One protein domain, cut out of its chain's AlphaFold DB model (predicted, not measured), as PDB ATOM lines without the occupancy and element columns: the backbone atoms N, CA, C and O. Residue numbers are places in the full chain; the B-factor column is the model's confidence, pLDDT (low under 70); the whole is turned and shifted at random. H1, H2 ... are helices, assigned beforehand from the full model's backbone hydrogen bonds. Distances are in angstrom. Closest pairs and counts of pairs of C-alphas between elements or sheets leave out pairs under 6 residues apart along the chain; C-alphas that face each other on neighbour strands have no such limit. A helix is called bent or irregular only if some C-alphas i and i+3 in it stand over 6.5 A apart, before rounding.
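This is residues 11 to 212 of the 275 residues of the protein "serine-protein kinase ATM-like" of Frankliniella occidentalis (UniProt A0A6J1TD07). Three helical hairpins, H3 with H4, H5 with H6 and H7 with H8, stand side by side in a slab two helices thick, with H3, H5 and H7 in one row and H4, H6 and H8 in the other. H10 adds to the second row beyond H8, the short H9 crosses at that end, and H1 and H2 lie at the other end of the slab. The printed part has 202 residues with ten named helices, H1 to H10 in order along the chain, and no named strand, and its class is all helix. It is compact, with a radius of gyration of the C-alphas of 18.2 A, and its outline is only just elongated, with spans of 61 by 40 by 25 A.

H1 is residues 11 to 24, beginning at C-alpha 11 at (36.182, -63.383, -20.386), and is 19.6 A long. H2 is residues 30 to 37. H3, residues 39 to 55, is 24.3 A long, and H4, residues 59 to 77, is 25.9 A. H5, residues 86 to 107, is the longest helix by residues and measures 31.6 A from C-alpha 86 at (20.120, -39.339, -18.849). H6 is residues 111 to 131, 30.6 A. H7, residues 136 to 154, is 23.2 A long and has a kink of 55 degrees near residue 143. H8 is residues 159 to 174, 20.7 A, and H9 is residues 176 to 184. H10, residues 193 to 207, is 21.2 A long and ends at C-alpha 207 at (17.490, -30.488, -47.785). H6, H7, H9 and H10 are irregular: C-alphas 112 and 115 are 7.6 A apart, 141 and 144 are 7.1 A, 178 and 181 are 8.6 A, and 194 and 197 are 7.5 A.

H3 to H8 form an up and down bundle, each helix running against the one before it. H1 touches no helix; it is close to H2 but not clearly touching, the closest C-alphas, of Gln 21 and Leu 30, being 5.5 A apart. H2 and H3 only just touch, with 3 pairs of C-alphas within 8 A, and only at the corner, Phe 34 and Leu 42 coming closest at 6.5 A. In the hairpin of H3 and H4, the closest C-alphas are those of Ile 53 and Gly 65, 5.0 A apart, at a shallow tilt of 19 degrees. H4 touches H6, the same way at 5 degrees, with Val 63 and Val 116 closest at 5.7 A between C-alphas. H5 and H6 form a hairpin in which H5 touches H6 with residues 97 to 107 alone. H5 touches H7, the closest C-alphas being those of Glu 90 and Val 138 at 5.5 A. H8, the hub, touches H6, H7, H9 and H10, H9 only just, with 3 pairs of C-alphas within 8 A. H9 and H10 touch about perpendicular at 83 degrees, the closest C-alphas, of Gly 184 and Lys 206, being 3.6 A apart. Every O i to N i+4 pair is within hydrogen-bond range in H1, H2, H3, H4, H5 and H8; the counts are 15 of 17 in H6, 10 of 15 in H7, 3 of 5 in H9 and 9 of 11 in H10.

The two C-alphas farthest apart, of Thr 23 and Lys 211, are 61.9 A apart. The printed part has no cut. The links H4 to H5 and H9 to H10 are short, the others are tight, and no link is long. The mean pLDDT of the printed part is 84.6; residues 11 to 32, 35, 81, 83 and 208 to 212 are under 70.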
ATOM      1  N   GLU A  11      36.837 -62.369 -21.216       63.69
ATOM      2  CA  GLU A  11      36.182 -63.383 -20.386       63.69
ATOM      3  C   GLU A  11      36.712 -63.395 -18.951       63.69
ATOM      4  O   GLU A  11      35.913 -63.414 -18.019       63.69
ATOM      5  N   GLU A  12      38.029 -63.313 -18.748       68.25
ATOM      6  CA  GLU A  12      38.633 -63.238 -17.411       68.25
ATOM      7  C   GLU A  12      38.277 -61.931 -16.697       68.25
ATOM      8  O   GLU A  12      37.975 -61.951 -15.504       68.25
ATOM      9  N   TYR A  13      38.236 -60.806 -17.419       65.06
ATOM     10  CA  TYR A  13      37.784 -59.531 -16.860       65.06
ATOM     11  C   TYR A  13      36.307 -59.602 -16.456       65.06
ATOM     12  O   TYR A  13      35.950 -59.237 -15.338       65.06
ATOM     13  N   SER A  14      35.445 -60.143 -17.326       61.97
ATOM     14  CA  SER A  14      34.024 -60.347 -17.024       61.97
ATOM     15  C   SER A  14      33.821 -61.321 -15.861       61.97
ATOM     16  O   SER A  14      32.964 -61.094 -15.009       61.97
ATOM     17  N   ALA A  15      34.617 -62.389 -15.780       68.25
ATOM     18  CA  ALA A  15      34.561 -63.368 -14.702       68.25
ATOM     19  C   ALA A  15      35.012 -62.768 -13.366       68.25
ATOM     20  O   ALA A  15      34.323 -62.951 -12.363       68.25
ATOM     21  N   ALA A  16      36.108 -62.004 -13.355       68.62
ATOM     22  CA  ALA A  16      36.574 -61.275 -12.179       68.62
ATOM     23  C   ALA A  16      35.547 -60.226 -11.732       68.62
ATOM     24  O   ALA A  16      35.238 -60.131 -10.545       68.62
ATOM     25  N   PHE A  17      34.950 -59.502 -12.681       65.12
ATOM     26  CA  PHE A  17      33.906 -58.523 -12.400       65.12
ATOM     27  C   PHE A  17      32.645 -59.180 -11.824       65.12
ATOM     28  O   PHE A  17      32.140 -58.752 -10.792       65.12
ATOM     29  N   LYS A  18      32.180 -60.287 -12.419       68.56
ATOM     30  CA  LYS A  18      31.061 -61.093 -11.899       68.56
ATOM     31  C   LYS A  18      31.368 -61.696 -10.532       68.56
ATOM     32  O   LYS A  18      30.462 -61.850  -9.716       68.56
ATOM     33  N   HIS A  19      32.622 -62.062 -10.279       67.62
ATOM     34  CA  HIS A  19      33.050 -62.566  -8.981       67.62
ATOM     35  C   HIS A  19      33.008 -61.460  -7.922       67.62
ATOM     36  O   HIS A  19      32.364 -61.644  -6.896       67.62
ATOM     37  N   LEU A  20      33.587 -60.288  -8.202       63.25
ATOM     38  CA  LEU A  20      33.460 -59.105  -7.342       63.25
ATOM     39  C   LEU A  20      31.993 -58.740  -7.111       63.25
ATOM     40  O   LEU A  20      31.607 -58.452  -5.983       63.25
ATOM     41  N   GLN A  21      31.164 -58.833  -8.153       63.97
ATOM     42  CA  GLN A  21      29.731 -58.583  -8.068       63.97
ATOM     43  C   GLN A  21      29.049 -59.505  -7.079       63.97
ATOM     44  O   GLN A  21      28.413 -59.008  -6.164       63.97
ATOM     45  N   ARG A  22      29.257 -60.817  -7.193       61.66
ATOM     46  CA  ARG A  22      28.692 -61.794  -6.252       61.66
ATOM     47  C   ARG A  22      29.193 -61.614  -4.820       61.66
ATOM     48  O   ARG A  22      28.462 -61.938  -3.892       61.66
ATOM     49  N   THR A  23      30.423 -61.136  -4.642       60.41
ATOM     50  CA  THR A  23      31.038 -60.969  -3.319       60.41
ATOM     51  C   THR A  23      30.594 -59.682  -2.622       60.41
ATOM     52  O   THR A  23      30.482 -59.664  -1.400       60.41
ATOM     53  N   ILE A  24      30.345 -58.608  -3.376       60.09
ATOM     54  CA  ILE A  24      30.032 -57.281  -2.824       60.09
ATOM     55  C   ILE A  24      28.517 -57.015  -2.816       60.09
ATOM     56  O   ILE A  24      28.040 -56.322  -1.920       60.09
ATOM     57  N   MET A  25      27.743 -57.560  -3.766       54.19
ATOM     58  CA  MET A  25      26.300 -57.316  -3.877       54.19
ATOM     59  C   MET A  25      25.494 -58.561  -4.260       54.19
ATOM     60  O   MET A  25      25.821 -59.289  -5.192       54.19
ATOM     61  N   THR A  26      24.378 -58.782  -3.565       53.22
ATOM     62  CA  THR A  26      23.513 -59.956  -3.767       53.22
ATOM     63  C   THR A  26      22.281 -59.684  -4.636       53.22
ATOM     64  O   THR A  26      21.717 -60.639  -5.160       53.22
ATOM     65  N   GLU A  27      21.872 -58.419  -4.827       47.53
ATOM     66  CA  GLU A  27      20.577 -58.077  -5.458       47.53
ATOM     67  C   GLU A  27      20.641 -57.128  -6.673       47.53
ATOM     68  O   GLU A  27      19.754 -57.185  -7.521       47.53
ATOM     69  N   GLN A  28      21.674 -56.284  -6.812       55.66
ATOM     70  CA  GLN A  28      21.834 -55.359  -7.950       55.66
ATOM     71  C   GLN A  28      23.158 -55.600  -8.681       55.66
ATOM     72  O   GLN A  28      24.146 -56.026  -8.081       55.66
ATOM     73  N   GLU A  29      23.199 -55.324  -9.990       66.88
ATOM     74  CA  GLU A  29      24.468 -55.319 -10.719       66.88
ATOM     75  C   GLU A  29      25.377 -54.229 -10.146       66.88
ATOM     76  O   GLU A  29      24.956 -53.084 -10.001       66.88
ATOM     77  N   LEU A  30      26.627 -54.571  -9.815       65.75
ATOM     78  CA  LEU A  30      27.573 -53.648  -9.171       65.75
ATOM     79  C   LEU A  30      27.706 -52.317  -9.911       65.75
ATOM     80  O   LEU A  30      27.836 -51.268  -9.289       65.75
ATOM     81  N   LEU A  31      27.674 -52.363 -11.243       68.25
ATOM     82  CA  LEU A  31      27.744 -51.167 -12.078       68.25
ATOM     83  C   LEU A  31      26.509 -50.297 -11.922       68.25
ATOM     84  O   LEU A  31      26.657 -49.088 -11.814       68.25
ATOM     85  N   ILE A  32      25.322 -50.897 -11.841       68.75
ATOM     86  CA  ILE A  32      24.080 -50.173 -11.568       68.75
ATOM     87  C   ILE A  32      24.167 -49.522 -10.184       68.75
ATOM     88  O   ILE A  32      23.834 -48.353 -10.039       68.75
ATOM     89  N   TYR A  33      24.697 -50.215  -9.176       72.12
ATOM     90  CA  TYR A  33      24.911 -49.604  -7.863       72.12
ATOM     91  C   TYR A  33      25.903 -48.434  -7.905       72.12
ATOM     92  O   TYR A  33      25.614 -47.378  -7.346       72.12
ATOM     93  N   PHE A  34      27.046 -48.576  -8.584       71.88
ATOM     94  CA  PHE A  34      28.010 -47.478  -8.716       71.88
ATOM     95  C   PHE A  34      27.430 -46.290  -9.485       71.88
ATOM     96  O   PHE A  34      27.635 -45.152  -9.079       71.88
ATOM     97  N   VAL A  35      26.658 -46.547 -10.539       69.25
ATOM     98  CA  VAL A  35      25.918 -45.528 -11.292       69.25
ATOM     99  C   VAL A  35      24.896 -44.809 -10.399       69.25
ATOM    100  O   VAL A  35      24.824 -43.583 -10.430       69.25
ATOM    101  N   ASN A  36      24.165 -45.547  -9.559       70.19
ATOM    102  CA  ASN A  36      23.046 -45.014  -8.775       70.19
ATOM    103  C   ASN A  36      23.476 -44.309  -7.488       70.19
ATOM    104  O   ASN A  36      22.890 -43.301  -7.106       70.19
ATOM    105  N   GLN A  37      24.436 -44.891  -6.771       72.62
ATOM    106  CA  GLN A  37      24.736 -44.535  -5.382       72.62
ATOM    107  C   GLN A  37      26.099 -43.861  -5.231       72.62
ATOM    108  O   GLN A  37      26.307 -43.130  -4.265       72.62
ATOM    109  N   GLN A  38      27.045 -44.110  -6.147       76.25
ATOM    110  CA  GLN A  38      28.422 -43.612  -6.035       76.25
ATOM    111  C   GLN A  38      29.034 -43.215  -7.393       76.25
ATOM    112  O   GLN A  38      30.091 -43.743  -7.768       76.25
ATOM    113  N   PRO A  39      28.434 -42.252  -8.123       75.44
ATOM    114  CA  PRO A  39      28.939 -41.812  -9.427       75.44
ATOM    115  C   PRO A  39      30.367 -41.244  -9.348       75.44
ATOM    116  O   PRO A  39      31.141 -41.373 -10.297       75.44
ATOM    117  N   ASP A  40      30.771 -40.704  -8.196       79.00
ATOM    118  CA  ASP A  40      32.134 -40.212  -7.959       79.00
ATOM    119  C   ASP A  40      33.192 -41.314  -8.092       79.00
ATOM    120  O   ASP A  40      34.316 -41.062  -8.524       79.00
ATOM    121  N   ILE A  41      32.857 -42.550  -7.708       82.62
ATOM    122  CA  ILE A  41      33.776 -43.687  -7.834       82.62
ATOM    123  C   ILE A  41      33.939 -44.048  -9.306       82.62
ATOM    124  O   ILE A  41      35.060 -44.279  -9.751       82.62
ATOM    125  N   LEU A  42      32.847 -44.035 -10.071       81.88
ATOM    126  CA  LEU A  42      32.877 -44.282 -11.509       81.88
ATOM    127  C   LEU A  42      33.806 -43.291 -12.221       81.88
ATOM    128  O   LEU A  42      34.680 -43.697 -12.989       81.88
ATOM    129  N   GLN A  43      33.661 -42.003 -11.906       82.44
ATOM    130  CA  GLN A  43      34.511 -40.943 -12.443       82.44
ATOM    131  C   GLN A  43      35.977 -41.123 -12.045       82.44
ATOM    132  O   GLN A  43      36.854 -41.009 -12.897       82.44
ATOM    133  N   LYS A  44      36.261 -41.464 -10.780       87.31
ATOM    134  CA  LYS A  44      37.631 -41.734 -10.309       87.31
ATOM    135  C   LYS A  44      38.276 -42.910 -11.035       87.31
ATOM    136  O   LYS A  44      39.444 -42.821 -11.397       87.31
ATOM    137  N   VAL A  45      37.531 -43.992 -11.272       88.69
ATOM    138  CA  VAL A  45      38.051 -45.154 -12.008       88.69
ATOM    139  C   VAL A  45      38.330 -44.788 -13.466       88.69
ATOM    140  O   VAL A  45      39.404 -45.108 -13.970       88.69
ATOM    141  N   LEU A  46      37.417 -44.078 -14.140       88.06
ATOM    142  CA  LEU A  46      37.644 -43.609 -15.513       88.06
ATOM    143  C   LEU A  46      38.846 -42.668 -15.610       88.06
ATOM    144  O   LEU A  46      39.652 -42.808 -16.531       88.06
ATOM    145  N   LEU A  47      38.986 -41.752 -14.650       88.19
ATOM    146  CA  LEU A  47      40.116 -40.834 -14.580       88.19
ATOM    147  C   LEU A  47      41.430 -41.594 -14.403       88.19
ATOM    148  O   LEU A  47      42.348 -41.374 -15.185       88.19
ATOM    149  N   GLN A  48      41.497 -42.538 -13.459       91.00
ATOM    150  CA  GLN A  48      42.694 -43.350 -13.242       91.00
ATOM    151  C   GLN A  48      43.074 -44.137 -14.503       91.00
ATOM    152  O   GLN A  48      44.227 -44.127 -14.918       91.00
ATOM    153  N   LEU A  49      42.102 -44.775 -15.162       90.69
ATOM    154  CA  LEU A  49      42.355 -45.528 -16.392       90.69
ATOM    155  C   LEU A  49      42.832 -44.618 -17.536       90.69
ATOM    156  O   LEU A  49      43.688 -45.018 -18.327       90.69
ATOM    157  N   ARG A  50      42.315 -43.385 -17.628       89.56
ATOM    158  CA  ARG A  50      42.805 -42.378 -18.582       89.56
ATOM    159  C   ARG A  50      44.233 -41.943 -18.242       89.56
ATOM    160  O   ARG A  50      45.071 -41.858 -19.143       89.56
ATOM    161  N   GLU A  51      44.517 -41.668 -16.973       87.12
ATOM    162  CA  GLU A  51      45.848 -41.286 -16.500       87.12
ATOM    163  C   GLU A  51      46.871 -42.383 -16.805       87.12
ATOM    164  O   GLU A  51      47.924 -42.085 -17.374       87.12
ATOM    165  N   ASP A  52      46.529 -43.647 -16.561       87.88
ATOM    166  CA  ASP A  52      47.366 -44.802 -16.885       87.88
ATOM    167  C   ASP A  52      47.727 -44.834 -18.383       87.88
ATOM    168  O   ASP A  52      48.884 -45.060 -18.750       87.88
ATOM    169  N   ILE A  53      46.772 -44.549 -19.280       88.56
ATOM    170  CA  ILE A  53      47.031 -44.467 -20.731       88.56
ATOM    171  C   ILE A  53      47.936 -43.276 -21.068       88.56
ATOM    172  O   ILE A  53      48.854 -43.400 -21.890       88.56
ATOM    173  N   SER A  54      47.682 -42.110 -20.473       83.94
ATOM    174  CA  SER A  54      48.441 -40.889 -20.765       83.94
ATOM    175  C   SER A  54      49.900 -40.983 -20.309       83.94
ATOM    176  O   SER A  54      50.799 -40.623 -21.069       83.94
ATOM    177  N   THR A  55      50.139 -41.545 -19.122       86.88
ATOM    178  CA  THR A  55      51.459 -41.665 -18.482       86.88
ATOM    179  C   THR A  55      52.272 -42.850 -19.003       86.88
ATOM    180  O   THR A  55      53.486 -42.905 -18.806       86.88
ATOM    181  N   SER A  56      51.625 -43.784 -19.705       87.81
ATOM    182  CA  SER A  56      52.286 -44.913 -20.356       87.81
ATOM    183  C   SER A  56      53.322 -44.449 -21.380       87.81
ATOM    184  O   SER A  56      53.014 -43.687 -22.301       87.81
ATOM    185  N   ILE A  57      54.543 -44.968 -21.251       81.12
ATOM    186  CA  ILE A  57      55.684 -44.589 -22.093       81.12
ATOM    187  C   ILE A  57      55.766 -45.501 -23.323       81.12
ATOM    188  O   ILE A  57      56.056 -45.039 -24.426       81.12
ATOM    189  N   THR A  58      55.499 -46.800 -23.155       87.25
ATOM    190  CA  THR A  58      55.614 -47.778 -24.246       87.25
ATOM    191  C   THR A  58      54.277 -48.028 -24.942       87.25
ATOM    192  O   THR A  58      53.207 -47.915 -24.341       87.25
ATOM    193  N   VAL A  59      54.334 -48.436 -26.215       86.75
ATOM    194  CA  VAL A  59      53.139 -48.817 -26.993       86.75
ATOM    195  C   VAL A  59      52.365 -49.924 -26.288       86.75
ATOM    196  O   VAL A  59      51.158 -49.811 -26.121       86.75
ATOM    197  N   ASN A  60      53.053 -50.965 -25.807       86.00
ATOM    198  CA  ASN A  60      52.409 -52.085 -25.116       86.00
ATOM    199  C   ASN A  60      51.666 -51.640 -23.853       86.00
ATOM    200  O   ASN A  60      50.567 -52.125 -23.589       86.00
ATOM    201  N   GLN A  61      52.234 -50.705 -23.087       88.75
ATOM    202  CA  GLN A  61      51.555 -50.133 -21.924       88.75
ATOM    203  C   GLN A  61      50.316 -49.339 -22.343       88.75
ATOM    204  O   GLN A  61      49.249 -49.560 -21.775       88.75
ATOM    205  N   LYS A  62      50.414 -48.506 -23.390       90.00
ATOM    206  CA  LYS A  62      49.262 -47.761 -23.924       90.00
ATOM    207  C   LYS A  62      48.166 -48.680 -24.461       90.00
ATOM    208  O   LYS A  62      47.000 -48.459 -24.156       90.00
ATOM    209  N   VAL A  63      48.517 -49.729 -25.207       87.00
ATOM    210  CA  VAL A  63      47.562 -50.730 -25.717       87.00
ATOM    211  C   VAL A  63      46.888 -51.467 -24.561       87.00
ATOM    212  O   VAL A  63      45.669 -51.622 -24.564       87.00
ATOM    213  N   LYS A  64      47.645 -51.870 -23.535       87.81
ATOM    214  CA  LYS A  64      47.080 -52.494 -22.331       87.81
ATOM    215  C   LYS A  64      46.153 -51.542 -21.574       87.81
ATOM    216  O   LYS A  64      45.070 -51.952 -21.166       87.81
ATOM    217  N   GLY A  65      46.560 -50.287 -21.396       88.69
ATOM    218  CA  GLY A  65      45.736 -49.254 -20.773       88.69
ATOM    219  C   GLY A  65      44.435 -49.041 -21.546       88.69
ATOM    220  O   GLY A  65      43.361 -49.078 -20.955       88.69
ATOM    221  N   LEU A  66      44.520 -48.929 -22.877       90.50
ATOM    222  CA  LEU A  66      43.360 -48.813 -23.759       90.50
ATOM    223  C   LEU A  66      42.437 -50.027 -23.638       90.50
ATOM    224  O   LEU A  66      41.224 -49.854 -23.589       90.50
ATOM    225  N   HIS A  67      42.986 -51.241 -23.564       87.62
ATOM    226  CA  HIS A  67      42.198 -52.460 -23.372       87.62
ATOM    227  C   HIS A  67      41.458 -52.455 -22.032       87.62
ATOM    228  O   HIS A  67      40.252 -52.685 -22.004       87.62
ATOM    229  N   ASN A  68      42.143 -52.119 -20.936       87.31
ATOM    230  CA  ASN A  68      41.531 -52.021 -19.609       87.31
ATOM    231  C   ASN A  68      40.427 -50.955 -19.568       87.31
ATOM    232  O   ASN A  68      39.335 -51.212 -19.063       87.31
ATOM    233  N   TYR A  69      40.700 -49.780 -20.140       90.50
ATOM    234  CA  TYR A  69      39.725 -48.703 -20.281       90.50
ATOM    235  C   TYR A  69      38.512 -49.152 -21.099       90.50
ATOM    236  O   TYR A  69      37.375 -48.998 -20.663       90.50
ATOM    237  N   SER A  70      38.750 -49.782 -22.251       88.06
ATOM    238  CA  SER A  70      37.692 -50.258 -23.146       88.06
ATOM    239  C   SER A  70      36.835 -51.339 -22.491       88.06
ATOM    240  O   SER A  70      35.618 -51.315 -22.629       88.06
ATOM    241  N   ALA A  71      37.442 -52.264 -21.742       84.94
ATOM    242  CA  ALA A  71      36.721 -53.303 -21.014       84.94
ATOM    243  C   ALA A  71      35.806 -52.706 -19.936       84.94
ATOM    244  O   ALA A  71      34.640 -53.090 -19.837       84.94
ATOM    245  N   PHE A  72      36.309 -51.734 -19.171       87.19
ATOM    246  CA  PHE A  72      35.521 -51.053 -18.147       87.19
ATOM    247  C   PHE A  72      34.372 -50.245 -18.758       87.19
ATOM    248  O   PHE A  72      33.221 -50.397 -18.353       87.19
ATOM    249  N   VAL A  73      34.657 -49.451 -19.793       88.12
ATOM    250  CA  VAL A  73      33.641 -48.676 -20.512       88.12
ATOM    251  C   VAL A  73      32.600 -49.577 -21.164       88.12
ATOM    252  O   VAL A  73      31.416 -49.269 -21.100       88.12
ATOM    253  N   HIS A  74      33.003 -50.697 -21.763       84.56
ATOM    254  CA  HIS A  74      32.058 -51.647 -22.341       84.56
ATOM    255  C   HIS A  74      31.127 -52.228 -21.274       84.56
ATOM    256  O   HIS A  74      29.924 -52.315 -21.500       84.56
ATOM    257  N   ALA A  75      31.662 -52.566 -20.099       82.12
ATOM    258  CA  ALA A  75      30.852 -53.044 -18.988       82.12
ATOM    259  C   ALA A  75      29.827 -51.984 -18.550       82.12
ATOM    260  O   ALA A  75      28.657 -52.310 -18.375       82.12
ATOM    261  N   ILE A  76      30.237 -50.713 -18.452       82.50
ATOM    262  CA  ILE A  76      29.326 -49.598 -18.152       82.50
ATOM    263  C   ILE A  76      28.280 -49.432 -19.257       82.50
ATOM    264  O   ILE A  76      27.103 -49.266 -18.959       82.50
ATOM    265  N   ALA A  77      28.682 -49.514 -20.526       81.44
ATOM    266  CA  ALA A  77      27.797 -49.342 -21.674       81.44
ATOM    267  C   ALA A  77      26.643 -50.357 -21.700       81.44
ATOM    268  O   ALA A  77      25.566 -50.004 -22.159       81.44
ATOM    269  N   LEU A  78      26.825 -51.568 -21.156       78.62
ATOM    270  CA  LEU A  78      25.741 -52.554 -20.993       78.62
ATOM    271  C   LEU A  78      24.665 -52.121 -19.978       78.62
ATOM    272  O   LEU A  78      23.546 -52.648 -19.981       78.62
ATOM    273  N   CYS A  79      25.005 -51.188 -19.088       74.69
ATOM    274  CA  CYS A  79      24.083 -50.574 -18.139       74.69
ATOM    275  C   CYS A  79      23.499 -49.253 -18.670       74.69
ATOM    276  O   CYS A  79      22.410 -48.872 -18.246       74.69
ATOM    277  N   LEU A  80      24.198 -48.569 -19.585       74.50
ATOM    278  CA  LEU A  80      23.720 -47.351 -20.249       74.50
ATOM    279  C   LEU A  80      22.671 -47.676 -21.325       74.50
ATOM    280  O   LEU A  80      22.611 -48.788 -21.845       74.50
ATOM    281  N   GLY A  81      21.829 -46.700 -21.672       69.69
ATOM    282  CA  GLY A  81      20.816 -46.853 -22.720       69.69
ATOM    283  C   GLY A  81      19.502 -47.467 -22.236       69.69
ATOM    284  O   GLY A  81      18.613 -47.750 -23.039       69.69
ATOM    285  N   ARG A  82      19.348 -47.651 -20.921       74.19
ATOM    286  CA  ARG A  82      18.054 -47.969 -20.298       74.19
ATOM    287  C   ARG A  82      17.222 -46.712 -20.028       74.19
ATOM    288  O   ARG A  82      16.037 -46.829 -19.741       74.19
ATOM    289  N   GLY A  83      17.821 -45.521 -20.159       69.06
ATOM    290  CA  GLY A  83      17.156 -44.239 -19.921       69.06
ATOM    291  C   GLY A  83      16.983 -43.902 -18.439       69.06
ATOM    292  O   GLY A  83      16.360 -42.895 -18.111       69.06
ATOM    293  N   ASP A  84      17.552 -44.713 -17.546       73.38
ATOM    294  CA  ASP A  84      17.433 -44.538 -16.100       73.38
ATOM    295  C   ASP A  84      18.234 -43.312 -15.600       73.38
ATOM    296  O   ASP A  84      17.869 -42.702 -14.596       73.38
ATOM    297  N   PHE A  85      19.300 -42.912 -16.320       76.25
ATOM    298  CA  PHE A  85      20.230 -41.844 -15.906       76.25
ATOM    299  C   PHE A  85      20.687 -40.956 -17.076       76.25
ATOM    300  O   PHE A  85      21.861 -40.982 -17.446       76.25
ATOM    301  N   PRO A  86      19.804 -40.120 -17.649       78.88
ATOM    302  CA  PRO A  86      20.120 -39.339 -18.849       78.88
ATOM    303  C   PRO A  86      21.311 -38.382 -18.665       78.88
ATOM    304  O   PRO A  86      22.132 -38.239 -19.567       78.88
ATOM    305  N   SER A  87      21.459 -37.767 -17.487       80.44
ATOM    306  CA  SER A  87      22.589 -36.874 -17.189       80.44
ATOM    307  C   SER A  87      23.924 -37.614 -17.101       80.44
ATOM    308  O   SER A  87      24.958 -37.092 -17.517       80.44
ATOM    309  N   LEU A  88      23.914 -38.840 -16.572       81.56
ATOM    310  CA  LEU A  88      25.112 -39.665 -16.495       81.56
ATOM    311  C   LEU A  88      25.471 -40.247 -17.866       81.56
ATOM    312  O   LEU A  88      26.649 -40.280 -18.209       81.56
ATOM    313  N   GLU A  89      24.479 -40.669 -18.652       85.56
ATOM    314  CA  GLU A  89      24.669 -41.103 -20.040       85.56
ATOM    315  C   GLU A  89      25.325 -39.998 -20.875       85.56
ATOM    316  O   GLU A  89      26.315 -40.258 -21.561       85.56
ATOM    317  N   GLU A  90      24.835 -38.759 -20.761       87.56
ATOM    318  CA  GLU A  90      25.418 -37.598 -21.435       87.56
ATOM    319  C   GLU A  90      26.866 -37.352 -21.007       87.56
ATOM    320  O   GLU A  90      27.754 -37.238 -21.860       87.56
ATOM    321  N   PHE A  91      27.119 -37.317 -19.696       85.44
ATOM    322  CA  PHE A  91      28.456 -37.101 -19.151       85.44
ATOM    323  C   PHE A  91      29.439 -38.189 -19.601       85.44
ATOM    324  O   PHE A  91      30.498 -37.877 -20.145       85.44
ATOM    325  N   LEU A  92      29.091 -39.462 -19.401       86.81
ATOM    326  CA  LEU A  92      29.972 -40.588 -19.696       86.81
ATOM    327  C   LEU A  92      30.256 -40.688 -21.186       86.81
ATOM    328  O   LEU A  92      31.413 -40.817 -21.577       86.81
ATOM    329  N   LEU A  93      29.224 -40.613 -22.027       90.75
ATOM    330  CA  LEU A  93      29.411 -40.742 -23.464       90.75
ATOM    331  C   LEU A  93      30.241 -39.581 -24.017       90.75
ATOM    332  O   LEU A  93      31.102 -39.813 -24.869       90.75
ATOM    333  N   SER A  94      30.045 -38.364 -23.503       90.50
ATOM    334  CA  SER A  94      30.886 -37.214 -23.845       90.50
ATOM    335  C   SER A  94      32.332 -37.440 -23.404       90.50
ATOM    336  O   SER A  94      33.244 -37.310 -24.222       90.50
ATOM    337  N   ASP A  95      32.559 -37.841 -22.150       87.25
ATOM    338  CA  ASP A  95      33.900 -38.090 -21.612       87.25
ATOM    339  C   ASP A  95      34.642 -39.182 -22.396       87.25
ATOM    340  O   ASP A  95      35.778 -38.982 -22.832       87.25
ATOM    341  N   ILE A  96      33.984 -40.311 -22.660       91.25
ATOM    342  CA  ILE A  96      34.551 -41.431 -23.418       91.25
ATOM    343  C   ILE A  96      34.880 -41.008 -24.848       91.25
ATOM    344  O   ILE A  96      35.990 -41.249 -25.334       91.25
ATOM    345  N   THR A  97      33.935 -40.339 -25.513       93.19
ATOM    346  CA  THR A  97      34.106 -39.833 -26.879       93.19
ATOM    347  C   THR A  97      35.311 -38.907 -26.959       93.19
ATOM    348  O   THR A  97      36.201 -39.117 -27.786       93.19
ATOM    349  N   HIS A  98      35.387 -37.911 -26.076       90.00
ATOM    350  CA  HIS A  98      36.494 -36.965 -26.059       90.00
ATOM    351  C   HIS A  98      37.824 -37.634 -25.703       90.00
ATOM    352  O   HIS A  98      38.823 -37.322 -26.347       90.00
ATOM    353  N   THR A  99      37.845 -38.588 -24.763       89.62
ATOM    354  CA  THR A  99      39.057 -39.354 -24.409       89.62
ATOM    355  C   THR A  99      39.643 -40.048 -25.627       89.62
ATOM    356  O   THR A  99      40.822 -39.894 -25.938       89.62
ATOM    357  N   LEU A 100      38.816 -40.830 -26.319       93.81
ATOM    358  CA  LEU A 100      39.272 -41.690 -27.405       93.81
ATOM    359  C   LEU A 100      39.599 -40.873 -28.652       93.81
ATOM    360  O   LEU A 100      40.597 -41.148 -29.314       93.81
ATOM    361  N   LEU A 101      38.817 -39.830 -28.948       93.31
ATOM    362  CA  LEU A 101      39.155 -38.897 -30.020       93.31
ATOM    363  C   LEU A 101      40.466 -38.171 -29.723       93.31
ATOM    364  O   LEU A 101      41.313 -38.103 -30.609       93.31
ATOM    365  N   TYR A 102      40.668 -37.681 -28.498       90.06
ATOM    366  CA  TYR A 102      41.928 -37.056 -28.097       90.06
ATOM    367  C   TYR A 102      43.101 -38.024 -28.276       90.06
ATOM    368  O   TYR A 102      44.077 -37.673 -28.934       90.06
ATOM    369  N   LEU A 103      42.970 -39.262 -27.788       89.00
ATOM    370  CA  LEU A 103      44.006 -40.287 -27.903       89.00
ATOM    371  C   LEU A 103      44.384 -40.554 -29.367       89.00
ATOM    372  O   LEU A 103      45.566 -40.657 -29.690       89.00
ATOM    373  N   ILE A 104      43.399 -40.607 -30.270       93.06
ATOM    374  CA  ILE A 104      43.653 -40.740 -31.708       93.06
ATOM    375  C   ILE A 104      44.361 -39.492 -32.252       93.06
ATOM    376  O   ILE A 104      45.354 -39.612 -32.965       93.06
ATOM    377  N   GLN A 105      43.868 -38.289 -31.940       89.94
ATOM    378  CA  GLN A 105      44.416 -37.044 -32.489       89.94
ATOM    379  C   GLN A 105      45.844 -36.761 -32.024       89.94
ATOM    380  O   GLN A 105      46.650 -36.279 -32.818       89.94
ATOM    381  N   GLU A 106      46.156 -37.073 -30.770       87.75
ATOM    382  CA  GLU A 106      47.490 -36.937 -30.188       87.75
ATOM    383  C   GLU A 106      48.495 -37.874 -30.873       87.75
ATOM    384  O   GLU A 106      49.634 -37.494 -31.136       87.75
ATOM    385  N   ASN A 107      48.060 -39.087 -31.225       88.06
ATOM    386  CA  ASN A 107      48.953 -40.149 -31.679       88.06
ATOM    387  C   ASN A 107      48.925 -40.399 -33.198       88.06
ATOM    388  O   ASN A 107      49.751 -41.159 -33.699       88.06
ATOM    389  N   LYS A 108      48.041 -39.740 -33.965       85.38
ATOM    390  CA  LYS A 108      47.867 -39.960 -35.420       85.38
ATOM    391  C   LYS A 108      49.130 -39.761 -36.264       85.38
ATOM    392  O   LYS A 108      49.250 -40.374 -37.318       85.38
ATOM    393  N   SER A 109      50.051 -38.904 -35.824       86.44
ATOM    394  CA  SER A 109      51.300 -38.616 -36.545       86.44
ATOM    395  C   SER A 109      52.438 -39.569 -36.170       86.44
ATOM    396  O   SER A 109      53.480 -39.555 -36.819       86.44
ATOM    397  N   ASN A 110      52.265 -40.375 -35.117       87.50
ATOM    398  CA  ASN A 110      53.277 -41.310 -34.651       87.50
ATOM    399  C   ASN A 110      53.010 -42.707 -35.242       87.50
ATOM    400  O   ASN A 110      52.078 -43.383 -34.798       87.50
ATOM    401  N   PRO A 111      53.830 -43.188 -36.198       85.25
ATOM    402  CA  PRO A 111      53.600 -44.478 -36.850       85.25
ATOM    403  C   PRO A 111      53.667 -45.657 -35.871       85.25
ATOM    404  O   PRO A 111      53.034 -46.682 -36.100       85.25
ATOM    405  N   VAL A 112      54.385 -45.504 -34.755       87.75
ATOM    406  CA  VAL A 112      54.536 -46.532 -33.717       87.75
ATOM    407  C   VAL A 112      53.271 -46.658 -32.853       87.75
ATOM    408  O   VAL A 112      53.052 -47.686 -32.223       87.75
ATOM    409  N   MET A 113      52.405 -45.639 -32.850       89.12
ATOM    410  CA  MET A 113      51.153 -45.609 -32.082       89.12
ATOM    411  C   MET A 113      49.914 -45.899 -32.938       89.12
ATOM    412  O   MET A 113      48.784 -45.763 -32.464       89.12
ATOM    413  N   VAL A 114      50.101 -46.321 -34.193       89.12
ATOM    414  CA  VAL A 114      48.993 -46.573 -35.121       89.12
ATOM    415  C   VAL A 114      48.011 -47.618 -34.581       89.12
ATOM    416  O   VAL A 114      46.803 -47.437 -34.723       89.12
ATOM    417  N   ASP A 115      48.501 -48.644 -33.882       88.25
ATOM    418  CA  ASP A 115      47.667 -49.696 -33.292       88.25
ATOM    419  C   ASP A 115      46.764 -49.162 -32.174       88.25
ATOM    420  O   ASP A 115      45.602 -49.553 -32.076       88.25
ATOM    421  N   VAL A 116      47.253 -48.207 -31.374       90.88
ATOM    422  CA  VAL A 116      46.458 -47.530 -30.334       90.88
ATOM    423  C   VAL A 116      45.345 -46.705 -30.981       90.88
ATOM    424  O   VAL A 116      44.189 -46.782 -30.558       90.88
ATOM    425  N   CYS A 117      45.655 -45.964 -32.047       93.75
ATOM    426  CA  CYS A 117      44.666 -45.194 -32.804       93.75
ATOM    427  C   CYS A 117      43.613 -46.102 -33.457       93.75
ATOM    428  O   CYS A 117      42.414 -45.833 -33.364       93.75
ATOM    429  N   ILE A 118      44.047 -47.195 -34.094       93.19
ATOM    430  CA  ILE A 118      43.158 -48.181 -34.723       93.19
ATOM    431  C   ILE A 118      42.265 -48.828 -33.665       93.19
ATOM    432  O   ILE A 118      41.052 -48.890 -33.866       93.19
ATOM    433  N   GLY A 119      42.837 -49.267 -32.542       91.44
ATOM    434  CA  GLY A 119      42.100 -49.857 -31.427       91.44
ATOM    435  C   GLY A 119      41.050 -48.897 -30.871       91.44
ATOM    436  O   GLY A 119      39.892 -49.278 -30.728       91.44
ATOM    437  N   SER A 120      41.416 -47.629 -30.675       94.75
ATOM    438  CA  SER A 120      40.501 -46.589 -30.187       94.75
ATOM    439  C   SER A 120      39.351 -46.344 -31.162       94.75
ATOM    440  O   SER A 120      38.193 -46.271 -30.759       94.75
ATOM    441  N   CYS A 121      39.644 -46.281 -32.465       95.62
ATOM    442  CA  CYS A 121      38.627 -46.111 -33.501       95.62
ATOM    443  C   CYS A 121      37.690 -47.330 -33.596       95.62
ATOM    444  O   CYS A 121      36.475 -47.173 -33.711       95.62
ATOM    445  N   CYS A 122      38.234 -48.548 -33.493       94.50
ATOM    446  CA  CYS A 122      37.432 -49.773 -33.450       94.50
ATOM    447  C   CYS A 122      36.534 -49.815 -32.211       94.50
ATOM    448  O   CYS A 122      35.373 -50.208 -32.312       94.50
ATOM    449  N   PHE A 123      37.047 -49.390 -31.057       94.38
ATOM    450  CA  PHE A 123      36.264 -49.357 -29.834       94.38
ATOM    451  C   PHE A 123      35.123 -48.337 -29.915       94.38
ATOM    452  O   PHE A 123      33.985 -48.686 -29.607       94.38
ATOM    453  N   LEU A 124      35.384 -47.131 -30.436       96.12
ATOM    454  CA  LEU A 124      34.335 -46.144 -30.721       96.12
ATOM    455  C   LEU A 124      33.254 -46.707 -31.652       96.12
ATOM    456  O   LEU A 124      32.072 -46.514 -31.393       96.12
ATOM    457  N   TYR A 125      33.636 -47.446 -32.696       95.62
ATOM    458  CA  TYR A 125      32.672 -48.100 -33.586       95.62
ATOM    459  C   TYR A 125      31.749 -49.064 -32.838       95.62
ATOM    460  O   TYR A 125      30.531 -48.988 -32.996       95.62
ATOM    461  N   ILE A 126      32.313 -49.949 -32.015       92.25
ATOM    462  CA  ILE A 126      31.535 -50.925 -31.240       92.25
ATOM    463  C   ILE A 126      30.607 -50.202 -30.260       92.25
ATOM    464  O   ILE A 126      29.415 -50.504 -30.198       92.25
ATOM    465  N   LEU A 127      31.145 -49.225 -29.528       93.12
ATOM    466  CA  LEU A 127      30.409 -48.459 -28.531       93.12
ATOM    467  C   LEU A 127      29.240 -47.694 -29.158       93.12
ATOM    468  O   LEU A 127      28.115 -47.771 -28.670       93.12
ATOM    469  N   TYR A 128      29.490 -46.980 -30.254       94.25
ATOM    470  CA  TYR A 128      28.467 -46.174 -30.915       94.25
ATOM    471  C   TYR A 128      27.402 -47.052 -31.546       94.25
ATOM    472  O   TYR A 128      26.222 -46.762 -31.404       94.25
ATOM    473  N   HIS A 129      27.790 -48.157 -32.181       91.94
ATOM    474  CA  HIS A 129      26.811 -49.068 -32.758       91.94
ATOM    475  C   HIS A 129      25.838 -49.607 -31.700       91.94
ATOM    476  O   HIS A 129      24.653 -49.771 -31.982       91.94
ATOM    477  N   HIS A 130      26.331 -49.838 -30.480       89.44
ATOM    478  CA  HIS A 130      25.520 -50.314 -29.367       89.44
ATOM    479  C   HIS A 130      24.642 -49.222 -28.737       89.44
ATOM    480  O   HIS A 130      23.454 -49.450 -28.523       89.44
ATOM    481  N   LEU A 131      25.204 -48.044 -28.444       90.75
ATOM    482  CA  LEU A 131      24.531 -47.020 -27.635       90.75
ATOM    483  C   LEU A 131      23.656 -46.055 -28.435       90.75
ATOM    484  O   LEU A 131      22.712 -45.490 -27.889       90.75
ATOM    485  N   LEU A 132      23.942 -45.834 -29.717       91.00
ATOM    486  CA  LEU A 132      23.268 -44.803 -30.511       91.00
ATOM    487  C   LEU A 132      21.740 -44.990 -30.606       91.00
ATOM    488  O   LEU A 132      21.039 -43.985 -30.480       91.00
ATOM    489  N   PRO A 133      21.179 -46.215 -30.731       88.56
ATOM    490  CA  PRO A 133      19.727 -46.406 -30.701       88.56
ATOM    491  C   PRO A 133      19.048 -45.894 -29.423       88.56
ATOM    492  O   PRO A 133      17.909 -45.442 -29.491       88.56
ATOM    493  N   ALA A 134      19.735 -45.957 -28.280       87.19
ATOM    494  CA  ALA A 134      19.186 -45.585 -26.980       87.19
ATOM    495  C   ALA A 134      19.557 -44.155 -26.544       87.19
ATOM    496  O   ALA A 134      18.760 -43.480 -25.903       87.19
ATOM    497  N   CYS A 135      20.739 -43.671 -26.931       89.44
ATOM    498  CA  CYS A 135      21.306 -42.396 -26.481       89.44
ATOM    499  C   CYS A 135      21.419 -41.362 -27.619       89.44
ATOM    500  O   CYS A 135      22.348 -40.550 -27.646       89.44
ATOM    501  N   SER A 136      20.506 -41.392 -28.594       90.88
ATOM    502  CA  SER A 136      20.571 -40.556 -29.805       90.88
ATOM    503  C   SER A 136      20.661 -39.051 -29.515       90.88
ATOM    504  O   SER A 136      21.402 -38.347 -30.198       90.88
ATOM    505  N   SER A 137      19.983 -38.565 -28.470       89.88
ATOM    506  CA  SER A 137      20.011 -37.159 -28.037       89.88
ATOM    507  C   SER A 137      21.417 -36.672 -27.683       89.88
ATOM    508  O   SER A 137      21.804 -35.571 -28.069       89.88
ATOM    509  N   VAL A 138      22.210 -37.503 -27.007       90.50
ATOM    510  CA  VAL A 138      23.599 -37.183 -26.653       90.50
ATOM    511  C   VAL A 138      24.474 -37.172 -27.906       90.50
ATOM    512  O   VAL A 138      25.282 -36.263 -28.111       90.50
ATOM    513  N   PHE A 139      24.280 -38.150 -28.797       92.75
ATOM    514  CA  PHE A 139      25.030 -38.228 -30.049       92.75
ATOM    515  C   PHE A 139      24.782 -37.039 -30.974       92.75
ATOM    516  O   PHE A 139      25.720 -36.629 -31.651       92.75
ATOM    517  N   ILE A 140      23.580 -36.456 -30.983       91.81
ATOM    518  CA  ILE A 140      23.275 -35.239 -31.753       91.81
ATOM    519  C   ILE A 140      24.259 -34.112 -31.407       91.81
ATOM    520  O   ILE A 140      24.820 -33.492 -32.312       91.81
ATOM    521  N   ASN A 141      24.533 -33.901 -30.117       89.00
ATOM    522  CA  ASN A 141      25.443 -32.850 -29.650       89.00
ATOM    523  C   ASN A 141      26.916 -33.180 -29.929       89.00
ATOM    524  O   ASN A 141      27.717 -32.293 -30.230       89.00
ATOM    525  N   LEU A 142      27.289 -34.459 -29.854       91.44
ATOM    526  CA  LEU A 142      28.665 -34.908 -30.085       91.44
ATOM    527  C   LEU A 142      29.022 -35.027 -31.573       91.44
ATOM    528  O   LEU A 142      30.204 -34.982 -31.926       91.44
ATOM    529  N   LEU A 143      28.024 -35.174 -32.448       94.06
ATOM    530  CA  LEU A 143      28.211 -35.497 -33.860       94.06
ATOM    531  C   LEU A 143      29.166 -34.536 -34.590       94.06
ATOM    532  O   LEU A 143      30.077 -35.043 -35.251       94.06
ATOM    533  N   PRO A 144      29.058 -33.196 -34.461       90.12
ATOM    534  CA  PRO A 144      29.977 -32.280 -35.139       90.12
ATOM    535  C   PRO A 144      31.435 -32.490 -34.718       90.12
ATOM    536  O   PRO A 144      32.332 -32.527 -35.560       90.12
ATOM    537  N   THR A 145      31.675 -32.708 -33.421       88.94
ATOM    538  CA  THR A 145      33.019 -32.956 -32.882       88.94
ATOM    539  C   THR A 145      33.592 -34.275 -33.391       88.94
ATOM    540  O   THR A 145      34.757 -34.333 -33.797       88.94
ATOM    541  N   ILE A 146      32.776 -35.333 -33.391       93.69
ATOM    542  CA  ILE A 146      33.179 -36.655 -33.874       93.69
ATOM    543  C   ILE A 146      33.524 -36.580 -35.363       93.69
ATOM    544  O   ILE A 146      34.625 -36.958 -35.763       93.69
ATOM    545  N   VAL A 147      32.614 -36.052 -36.183       93.94
ATOM    546  CA  VAL A 147      32.789 -35.978 -37.638       93.94
ATOM    547  C   VAL A 147      33.981 -35.096 -38.004       93.94
ATOM    548  O   VAL A 147      34.835 -35.532 -38.778       93.94
ATOM    549  N   GLY A 148      34.107 -33.913 -37.395       88.50
ATOM    550  CA  GLY A 148      35.238 -33.011 -37.629       88.50
ATOM    551  C   GLY A 148      36.590 -33.634 -37.266       88.50
ATOM    552  O   GLY A 148      37.589 -33.389 -37.937       88.50
ATOM    553  N   SER A 149      36.625 -34.504 -36.254       90.06
ATOM    554  CA  SER A 149      37.846 -35.218 -35.857       90.06
ATOM    555  C   SER A 149      38.184 -36.386 -36.790       90.06
ATOM    556  O   SER A 149      39.361 -36.658 -37.035       90.06
ATOM    557  N   LEU A 150      37.172 -37.087 -37.310       93.88
ATOM    558  CA  LEU A 150      37.353 -38.286 -38.132       93.88
ATOM    559  C   LEU A 150      37.591 -37.985 -39.614       93.88
ATOM    560  O   LEU A 150      38.316 -38.745 -40.255       93.88
ATOM    561  N   ILE A 151      37.030 -36.903 -40.168       92.38
ATOM    562  CA  ILE A 151      37.215 -36.545 -41.588       92.38
ATOM    563  C   ILE A 151      38.706 -36.465 -41.965       92.38
ATOM    564  O   ILE A 151      39.101 -37.165 -42.898       92.38
ATOM    565  N   PRO A 152      39.571 -35.722 -41.240       90.56
ATOM    566  CA  PRO A 152      40.991 -35.640 -41.582       90.56
ATOM    567  C   PRO A 152      41.707 -36.995 -41.552       90.56
ATOM    568  O   PRO A 152      42.667 -37.200 -42.289       90.56
ATOM    569  N   LEU A 153      41.247 -37.926 -40.711       92.38
ATOM    570  CA  LEU A 153      41.805 -39.276 -40.620       92.38
ATOM    571  C   LEU A 153      41.336 -40.153 -41.784       92.38
ATOM    572  O   LEU A 153      42.120 -40.925 -42.327       92.38
ATOM    573  N   ALA A 154      40.069 -40.017 -42.178       93.06
ATOM    574  CA  ALA A 154      39.448 -40.786 -43.251       93.06
ATOM    575  C   ALA A 154      39.896 -40.351 -44.658       93.06
ATOM    576  O   ALA A 154      39.815 -41.155 -45.580       93.06
ATOM    577  N   VAL A 155      40.379 -39.114 -44.826       89.75
ATOM    578  CA  VAL A 155      41.001 -38.636 -46.079       89.75
ATOM    579  C   VAL A 155      42.410 -39.215 -46.282       89.75
ATOM    580  O   VAL A 155      42.917 -39.235 -47.402       89.75
ATOM    581  N   GLY A 156      43.057 -39.689 -45.212       86.88
ATOM    582  CA  GLY A 156      44.370 -40.323 -45.286       86.88
ATOM    583  C   GLY A 156      44.352 -41.709 -45.941       86.88
ATOM    584  O   GLY A 156      43.378 -42.142 -46.550       86.88
ATOM    585  N   SER A 157      45.449 -42.447 -45.777       85.12
ATOM    586  CA  SER A 157      45.606 -43.811 -46.296       85.12
ATOM    587  C   SER A 157      45.879 -44.824 -45.186       85.12
ATOM    588  O   SER A 157      46.455 -44.488 -44.152       85.12
ATOM    589  N   GLY A 158      45.545 -46.092 -45.434       91.38
ATOM    590  CA  GLY A 158      45.850 -47.213 -44.540       91.38
ATOM    591  C   GLY A 158      44.710 -47.581 -43.590       91.38
ATOM    592  O   GLY A 158      43.586 -47.093 -43.702       91.38
ATOM    593  N   ALA A 159      45.004 -48.471 -42.641       92.69
ATOM    594  CA  ALA A 159      43.986 -49.083 -41.788       92.69
ATOM    595  C   ALA A 159      43.238 -48.066 -40.908       92.69
ATOM    596  O   ALA A 159      42.025 -48.179 -40.746       92.69
ATOM    597  N   LEU A 160      43.920 -47.044 -40.377       93.44
ATOM    598  CA  LEU A 160      43.263 -46.006 -39.571       93.44
ATOM    599  C   LEU A 160      42.249 -45.194 -40.391       93.44
ATOM    600  O   LEU A 160      41.161 -44.899 -39.891       93.44
ATOM    601  N   ALA A 161      42.570 -44.880 -41.650       94.69
ATOM    602  CA  ALA A 161      41.648 -44.201 -42.557       94.69
ATOM    603  C   ALA A 161      40.421 -45.077 -42.848       94.69
ATOM    604  O   ALA A 161      39.289 -44.613 -42.727       94.69
ATOM    605  N   GLU A 162      40.630 -46.372 -43.108       95.38
ATOM    606  CA  GLU A 162      39.546 -47.337 -43.320       95.38
ATOM    607  C   GLU A 162      38.620 -47.449 -42.095       95.38
ATOM    608  O   GLU A 162      37.395 -47.426 -42.236       95.38
ATOM    609  N   LYS A 163      39.179 -47.540 -40.879       95.31
ATOM    610  CA  LYS A 163      38.380 -47.584 -39.642       95.31
ATOM    611  C   LYS A 163      37.622 -46.281 -39.404       95.31
ATOM    612  O   LYS A 163      36.433 -46.330 -39.094       95.31
ATOM    613  N   SER A 164      38.268 -45.137 -39.626       96.31
ATOM    614  CA  SER A 164      37.633 -43.818 -39.501       96.31
ATOM    615  C   SER A 164      36.477 -43.673 -40.489       96.31
ATOM    616  O   SER A 164      35.398 -43.207 -40.127       96.31
ATOM    617  N   HIS A 165      36.659 -44.156 -41.719       95.75
ATOM    618  CA  HIS A 165      35.618 -44.168 -42.736       95.75
ATOM    619  C   HIS A 165      34.441 -45.078 -42.351       95.75
ATOM    620  O   HIS A 165      33.285 -44.676 -42.473       95.75
ATOM    621  N   LYS A 166      34.712 -46.280 -41.825       96.44
ATOM    622  CA  LYS A 166      33.673 -47.188 -41.303       96.44
ATOM    623  C   LYS A 166      32.873 -46.555 -40.163       96.44
ATOM    624  O   LYS A 166      31.650 -46.669 -40.152       96.44
ATOM    625  N   LEU A 167      33.541 -45.855 -39.247       97.06
ATOM    626  CA  LEU A 167      32.890 -45.132 -38.154       97.06
ATOM    627  C   LEU A 167      32.015 -43.978 -38.660       97.06
ATOM    628  O   LEU A 167      30.885 -43.817 -38.207       97.06
ATOM    629  N   LEU A 168      32.486 -43.222 -39.654       97.06
ATOM    630  CA  LEU A 168      31.675 -42.190 -40.302       97.06
ATOM    631  C   LEU A 168      30.452 -42.781 -41.017       97.06
ATOM    632  O   LEU A 168      29.362 -42.228 -40.896       97.06
ATOM    633  N   LYS A 169      30.589 -43.922 -41.709       96.44
ATOM    634  CA  LYS A 169      29.449 -44.595 -42.360       96.44
ATOM    635  C   LYS A 169      28.406 -45.045 -41.342       96.44
ATOM    636  O   LYS A 169      27.216 -44.859 -41.577       96.44
ATOM    637  N   LEU A 170      28.846 -45.589 -40.208       96.50
ATOM    638  CA  LEU A 170      27.958 -45.977 -39.116       96.50
ATOM    639  C   LEU A 170      27.100 -44.790 -38.649       96.50
ATOM    640  O   LEU A 170      25.881 -44.906 -38.557       96.50
ATOM    641  N   LEU A 171      27.725 -43.637 -38.404       95.25
ATOM    642  CA  LEU A 171      27.032 -42.440 -37.922       95.25
ATOM    643  C   LEU A 171      26.107 -41.835 -38.984       95.25
ATOM    644  O   LEU A 171      24.944 -41.558 -38.710       95.25
ATOM    645  N   VAL A 172      26.622 -41.631 -40.197       94.81
ATOM    646  CA  VAL A 172      25.952 -40.827 -41.229       94.81
ATOM    647  C   VAL A 172      24.948 -41.636 -42.035       94.81
ATOM    648  O   VAL A 172      23.955 -41.076 -42.475       94.81
ATOM    649  N   ILE A 173      25.195 -42.928 -42.256       93.81
ATOM    650  CA  ILE A 173      24.365 -43.772 -43.123       93.81
ATOM    651  C   ILE A 173      23.508 -44.692 -42.260       93.81
ATOM    652  O   ILE A 173      22.281 -44.581 -42.282       93.81
ATOM    653  N   THR A 174      24.144 -45.559 -41.464       93.75
ATOM    654  CA  THR A 174      23.441 -46.602 -40.698       93.75
ATOM    655  C   THR A 174      22.470 -46.012 -39.679       93.75
ATOM    656  O   THR A 174      21.353 -46.501 -39.551       93.75
ATOM    657  N   HIS A 175      22.867 -44.944 -38.987       92.75
ATOM    658  CA  HIS A 175      22.044 -44.291 -37.966       92.75
ATOM    659  C   HIS A 175      21.478 -42.931 -38.409       92.75
ATOM    660  O   HIS A 175      21.097 -42.104 -37.577       92.75
ATOM    661  N   SER A 176      21.358 -42.723 -39.724       91.12
ATOM    662  CA  SER A 176      20.801 -41.500 -40.318       91.12
ATOM    663  C   SER A 176      19.405 -41.148 -39.802       91.12
ATOM    664  O   SER A 176      19.116 -39.980 -39.561       91.12
ATOM    665  N   SER A 177      18.555 -42.146 -39.555       89.12
ATOM    666  CA  SER A 177      17.200 -41.945 -39.030       89.12
ATOM    667  C   SER A 177      17.174 -41.340 -37.623       89.12
ATOM    668  O   SER A 177      16.248 -40.608 -37.293       89.12
ATOM    669  N   CYS A 178      18.176 -41.641 -36.792       89.00
ATOM    670  CA  CYS A 178      18.269 -41.153 -35.414       89.00
ATOM    671  C   CYS A 178      18.968 -39.791 -35.323       89.00
ATOM    672  O   CYS A 178      18.746 -39.053 -34.369       89.00
ATOM    673  N   LEU A 179      19.823 -39.472 -36.299       91.31
ATOM    674  CA  LEU A 179      20.685 -38.289 -36.293       91.31
ATOM    675  C   LEU A 179      20.323 -37.266 -37.378       91.31
ATOM    676  O   LEU A 179      21.077 -36.320 -37.575       91.31
ATOM    677  N   GLY A 180      19.206 -37.441 -38.090       86.69
ATOM    678  CA  GLY A 180      18.901 -36.744 -39.345       86.69
ATOM    679  C   GLY A 180      19.132 -35.233 -39.317       86.69
ATOM    680  O   GLY A 180      19.936 -34.726 -40.096       86.69
ATOM    681  N   ASP A 181      18.505 -34.511 -38.385       85.38
ATOM    682  CA  ASP A 181      18.668 -33.052 -38.292       85.38
ATOM    683  C   ASP A 181      20.114 -32.650 -37.946       85.38
ATOM    684  O   ASP A 181      20.658 -31.706 -38.521       85.38
ATOM    685  N   ALA A 182      20.778 -33.412 -37.072       87.62
ATOM    686  CA  ALA A 182      22.175 -33.185 -36.713       87.62
ATOM    687  C   ALA A 182      23.109 -33.420 -37.906       87.62
ATOM    688  O   ALA A 182      24.008 -32.617 -38.143       87.62
ATOM    689  N   ILE A 183      22.870 -34.470 -38.700       90.62
ATOM    690  CA  ILE A 183      23.600 -34.734 -39.943       90.62
ATOM    691  C   ILE A 183      23.383 -33.582 -40.919       90.62
ATOM    692  O   ILE A 183      24.356 -33.066 -41.460       90.62
ATOM    693  N   GLY A 184      22.137 -33.142 -41.110       85.88
ATOM    694  CA  GLY A 184      21.819 -32.001 -41.970       85.88
ATOM    695  C   GLY A 184      22.561 -30.725 -41.563       85.88
ATOM    696  O   GLY A 184      22.939 -29.941 -42.433       85.88
ATOM    697  N   SER A 185      22.839 -30.577 -40.261       85.44
ATOM    698  CA  SER A 185      23.580 -29.444 -39.700       85.44
ATOM    699  C   SER A 185      25.103 -29.482 -39.901       85.44
ATOM    700  O   SER A 185      25.800 -28.500 -39.637       85.44
ATOM    701  N   LEU A 186      25.652 -30.606 -40.372       86.81
ATOM    702  CA  LEU A 186      27.093 -30.755 -40.558       86.81
ATOM    703  C   LEU A 186      27.607 -29.936 -41.751       86.81
ATOM    704  O   LEU A 186      26.888 -29.746 -42.742       86.81
ATOM    705  N   PRO A 187      28.885 -29.522 -41.723       82.25
ATOM    706  CA  PRO A 187      29.589 -29.066 -42.914       82.25
ATOM    707  C   PRO A 187      29.580 -30.138 -44.022       82.25
ATOM    708  O   PRO A 187      29.477 -31.334 -43.731       82.25
ATOM    709  N   PRO A 188      29.691 -29.737 -45.301       83.62
ATOM    710  CA  PRO A 188      29.703 -30.684 -46.411       83.62
ATOM    711  C   PRO A 188      30.896 -31.646 -46.311       83.62
ATOM    712  O   PRO A 188      32.014 -31.239 -45.999       83.62
ATOM    713  N   PHE A 189      30.664 -32.924 -46.619       88.88
ATOM    714  CA  PHE A 189      31.730 -33.929 -46.664       88.88
ATOM    715  C   PHE A 189      32.679 -33.702 -47.863       88.88
ATOM    716  O   PHE A 189      32.231 -33.185 -48.894       88.88
ATOM    717  N   PRO A 190      33.954 -34.141 -47.777       88.75
ATOM    718  CA  PRO A 190      34.949 -33.991 -48.848       88.75
ATOM    719  C   PRO A 190      34.470 -34.532 -50.198       88.75
ATOM    720  O   PRO A 190      33.663 -35.456 -50.224       88.75
ATOM    721  N   GLU A 191      34.988 -34.019 -51.323       85.12
ATOM    722  CA  GLU A 191      34.550 -34.414 -52.682       85.12
ATOM    723  C   GLU A 191      35.054 -35.795 -53.142       85.12
ATOM    724  O   GLU A 191      34.574 -36.313 -54.155       85.12
ATOM    725  N   SER A 192      35.974 -36.419 -52.403       87.25
ATOM    726  CA  SER A 192      36.567 -37.697 -52.804       87.25
ATOM    727  C   SER A 192      35.522 -38.822 -52.894       87.25
ATOM    728  O   SER A 192      34.422 -38.739 -52.330       87.25
ATOM    729  N   MET A 193      35.818 -39.851 -53.691       87.69
ATOM    730  CA  MET A 193      34.838 -40.876 -54.076       87.69
ATOM    731  C   MET A 193      34.342 -41.686 -52.874       87.69
ATOM    732  O   MET A 193      33.180 -42.079 -52.825       87.69
ATOM    733  N   GLU A 194      35.195 -41.857 -51.872       88.88
ATOM    734  CA  GLU A 194      34.915 -42.586 -50.641       88.88
ATOM    735  C   GLU A 194      33.725 -41.966 -49.893       88.88
ATOM    736  O   GLU A 194      32.880 -42.682 -49.361       88.88
ATOM    737  N   PHE A 195      33.587 -40.636 -49.914       92.81
ATOM    738  CA  PHE A 195      32.505 -39.914 -49.232       92.81
ATOM    739  C   PHE A 195      31.244 -39.724 -50.089       92.81
ATOM    740  O   PHE A 195      30.299 -39.081 -49.632       92.81
ATOM    741  N   ALA A 196      31.184 -40.260 -51.314       91.62
ATOM    742  CA  ALA A 196      30.061 -40.021 -52.227       91.62
ATOM    743  C   ALA A 196      28.705 -40.435 -51.629       91.62
ATOM    744  O   ALA A 196      27.722 -39.704 -51.741       91.62
ATOM    745  N   GLU A 197      28.672 -41.576 -50.942       93.94
ATOM    746  CA  GLU A 197      27.477 -42.079 -50.266       93.94
ATOM    747  C   GLU A 197      27.071 -41.189 -49.078       93.94
ATOM    748  O   GLU A 197      25.906 -40.816 -48.958       93.94
ATOM    749  N   MET A 198      28.037 -40.761 -48.255       94.06
ATOM    750  CA  MET A 198      27.782 -39.847 -47.133       94.06
ATOM    751  C   MET A 198      27.266 -38.491 -47.614       94.06
ATOM    752  O   MET A 198      26.344 -37.952 -47.014       94.06
ATOM    753  N   ARG A 199      27.805 -37.951 -48.719       92.44
ATOM    754  CA  ARG A 199      27.309 -36.705 -49.329       92.44
ATOM    755  C   ARG A 199      25.863 -36.829 -49.793       92.44
ATOM    756  O   ARG A 199      25.099 -35.882 -49.637       92.44
ATOM    757  N   LYS A 200      25.486 -37.981 -50.355       90.88
ATOM    758  CA  LYS A 200      24.103 -38.237 -50.770       90.88
ATOM    759  C   LYS A 200      23.160 -38.182 -49.564       90.88
ATOM    760  O   LYS A 200      22.212 -37.404 -49.590       90.88
ATOM    761  N   VAL A 201      23.466 -38.929 -48.501       91.50
ATOM    762  CA  VAL A 201      22.647 -38.947 -47.276       91.50
ATOM    763  C   VAL A 201      22.637 -37.578 -46.589       91.50
ATOM    764  O   VAL A 201      21.582 -37.096 -46.192       91.50
ATOM    765  N   HIS A 202      23.783 -36.897 -46.511       90.19
ATOM    766  CA  HIS A 202      23.886 -35.532 -45.981       90.19
ATOM    767  C   HIS A 202      22.977 -34.556 -46.726       90.19
ATOM    768  O   HIS A 202      22.231 -33.817 -46.091       90.19
ATOM    769  N   GLY A 203      22.982 -34.600 -48.061       85.56
ATOM    770  CA  GLY A 203      22.089 -33.794 -48.887       85.56
ATOM    771  C   GLY A 203      20.616 -34.111 -48.634       85.56
ATOM    772  O   GLY A 203      19.821 -33.194 -48.463       85.56
ATOM    773  N   GLU A 204      20.246 -35.390 -48.549       88.12
ATOM    774  CA  GLU A 204      18.873 -35.810 -48.232       88.12
ATOM    775  C   GLU A 204      18.408 -35.261 -46.872       88.12
ATOM    776  O   GLU A 204      17.308 -34.712 -46.782       88.12
ATOM    777  N   MET A 205      19.262 -35.329 -45.846       87.88
ATOM    778  CA  MET A 205      18.952 -34.836 -44.500       87.88
ATOM    779  C   MET A 205      18.919 -33.306 -44.417       87.88
ATOM    780  O   MET A 205      17.989 -32.741 -43.844       87.88
ATOM    781  N   LYS A 206      19.900 -32.624 -45.019       79.75
ATOM    782  CA  LYS A 206      20.012 -31.156 -45.015       79.75
ATOM    783  C   LYS A 206      18.860 -30.496 -45.764       79.75
ATOM    784  O   LYS A 206      18.327 -29.481 -45.330       79.75
ATOM    785  N   TYR A 207      18.474 -31.079 -46.893       72.19
ATOM    786  CA  TYR A 207      17.490 -30.488 -47.785       72.19
ATOM    787  C   TYR A 207      16.073 -30.991 -47.528       72.19
ATOM    788  O   TYR A 207      15.131 -30.335 -47.961       72.19
ATOM    789  N   LYS A 208      15.884 -32.128 -46.838       69.69
ATOM    790  CA  LYS A 208      14.573 -32.788 -46.653       69.69
ATOM    791  C   LYS A 208      13.761 -32.870 -47.964       69.69
ATOM    792  O   LYS A 208      12.536 -32.829 -47.949       69.69
ATOM    793  N   GLY A 209      14.447 -32.930 -49.112       58.75
ATOM    794  CA  GLY A 209      13.856 -32.891 -50.458       58.75
ATOM    795  C   GLY A 209      13.680 -31.507 -51.122       58.75
ATOM    796  O   GLY A 209      13.278 -31.460 -52.281       58.75
ATOM    797  N   ASN A 210      14.013 -30.394 -50.460       57.78
ATOM    798  CA  ASN A 210      13.865 -29.016 -50.956       57.78
ATOM    799  C   ASN A 210      15.198 -28.370 -51.375       57.78
ATOM    800  O   ASN A 210      16.213 -28.508 -50.704       57.78
ATOM    801  N   LYS A 211      15.213 -27.573 -52.450       57.41
ATOM    802  CA  LYS A 211      16.407 -26.787 -52.814       57.41
ATOM    803  C   LYS A 211      16.595 -25.628 -51.826       57.41
ATOM    804  O   LYS A 211      15.785 -24.708 -51.838       57.41
ATOM    805  N   PHE A 212      17.658 -25.654 -51.022       61.12
ATOM    806  CA  PHE A 212      18.085 -24.484 -50.246       61.12
ATOM    807  C   PHE A 212      18.632 -23.393 -51.168       61.12
ATOM    808  O   PHE A 212      19.269 -23.659 -52.191       61.12
TER     809      PHE A 212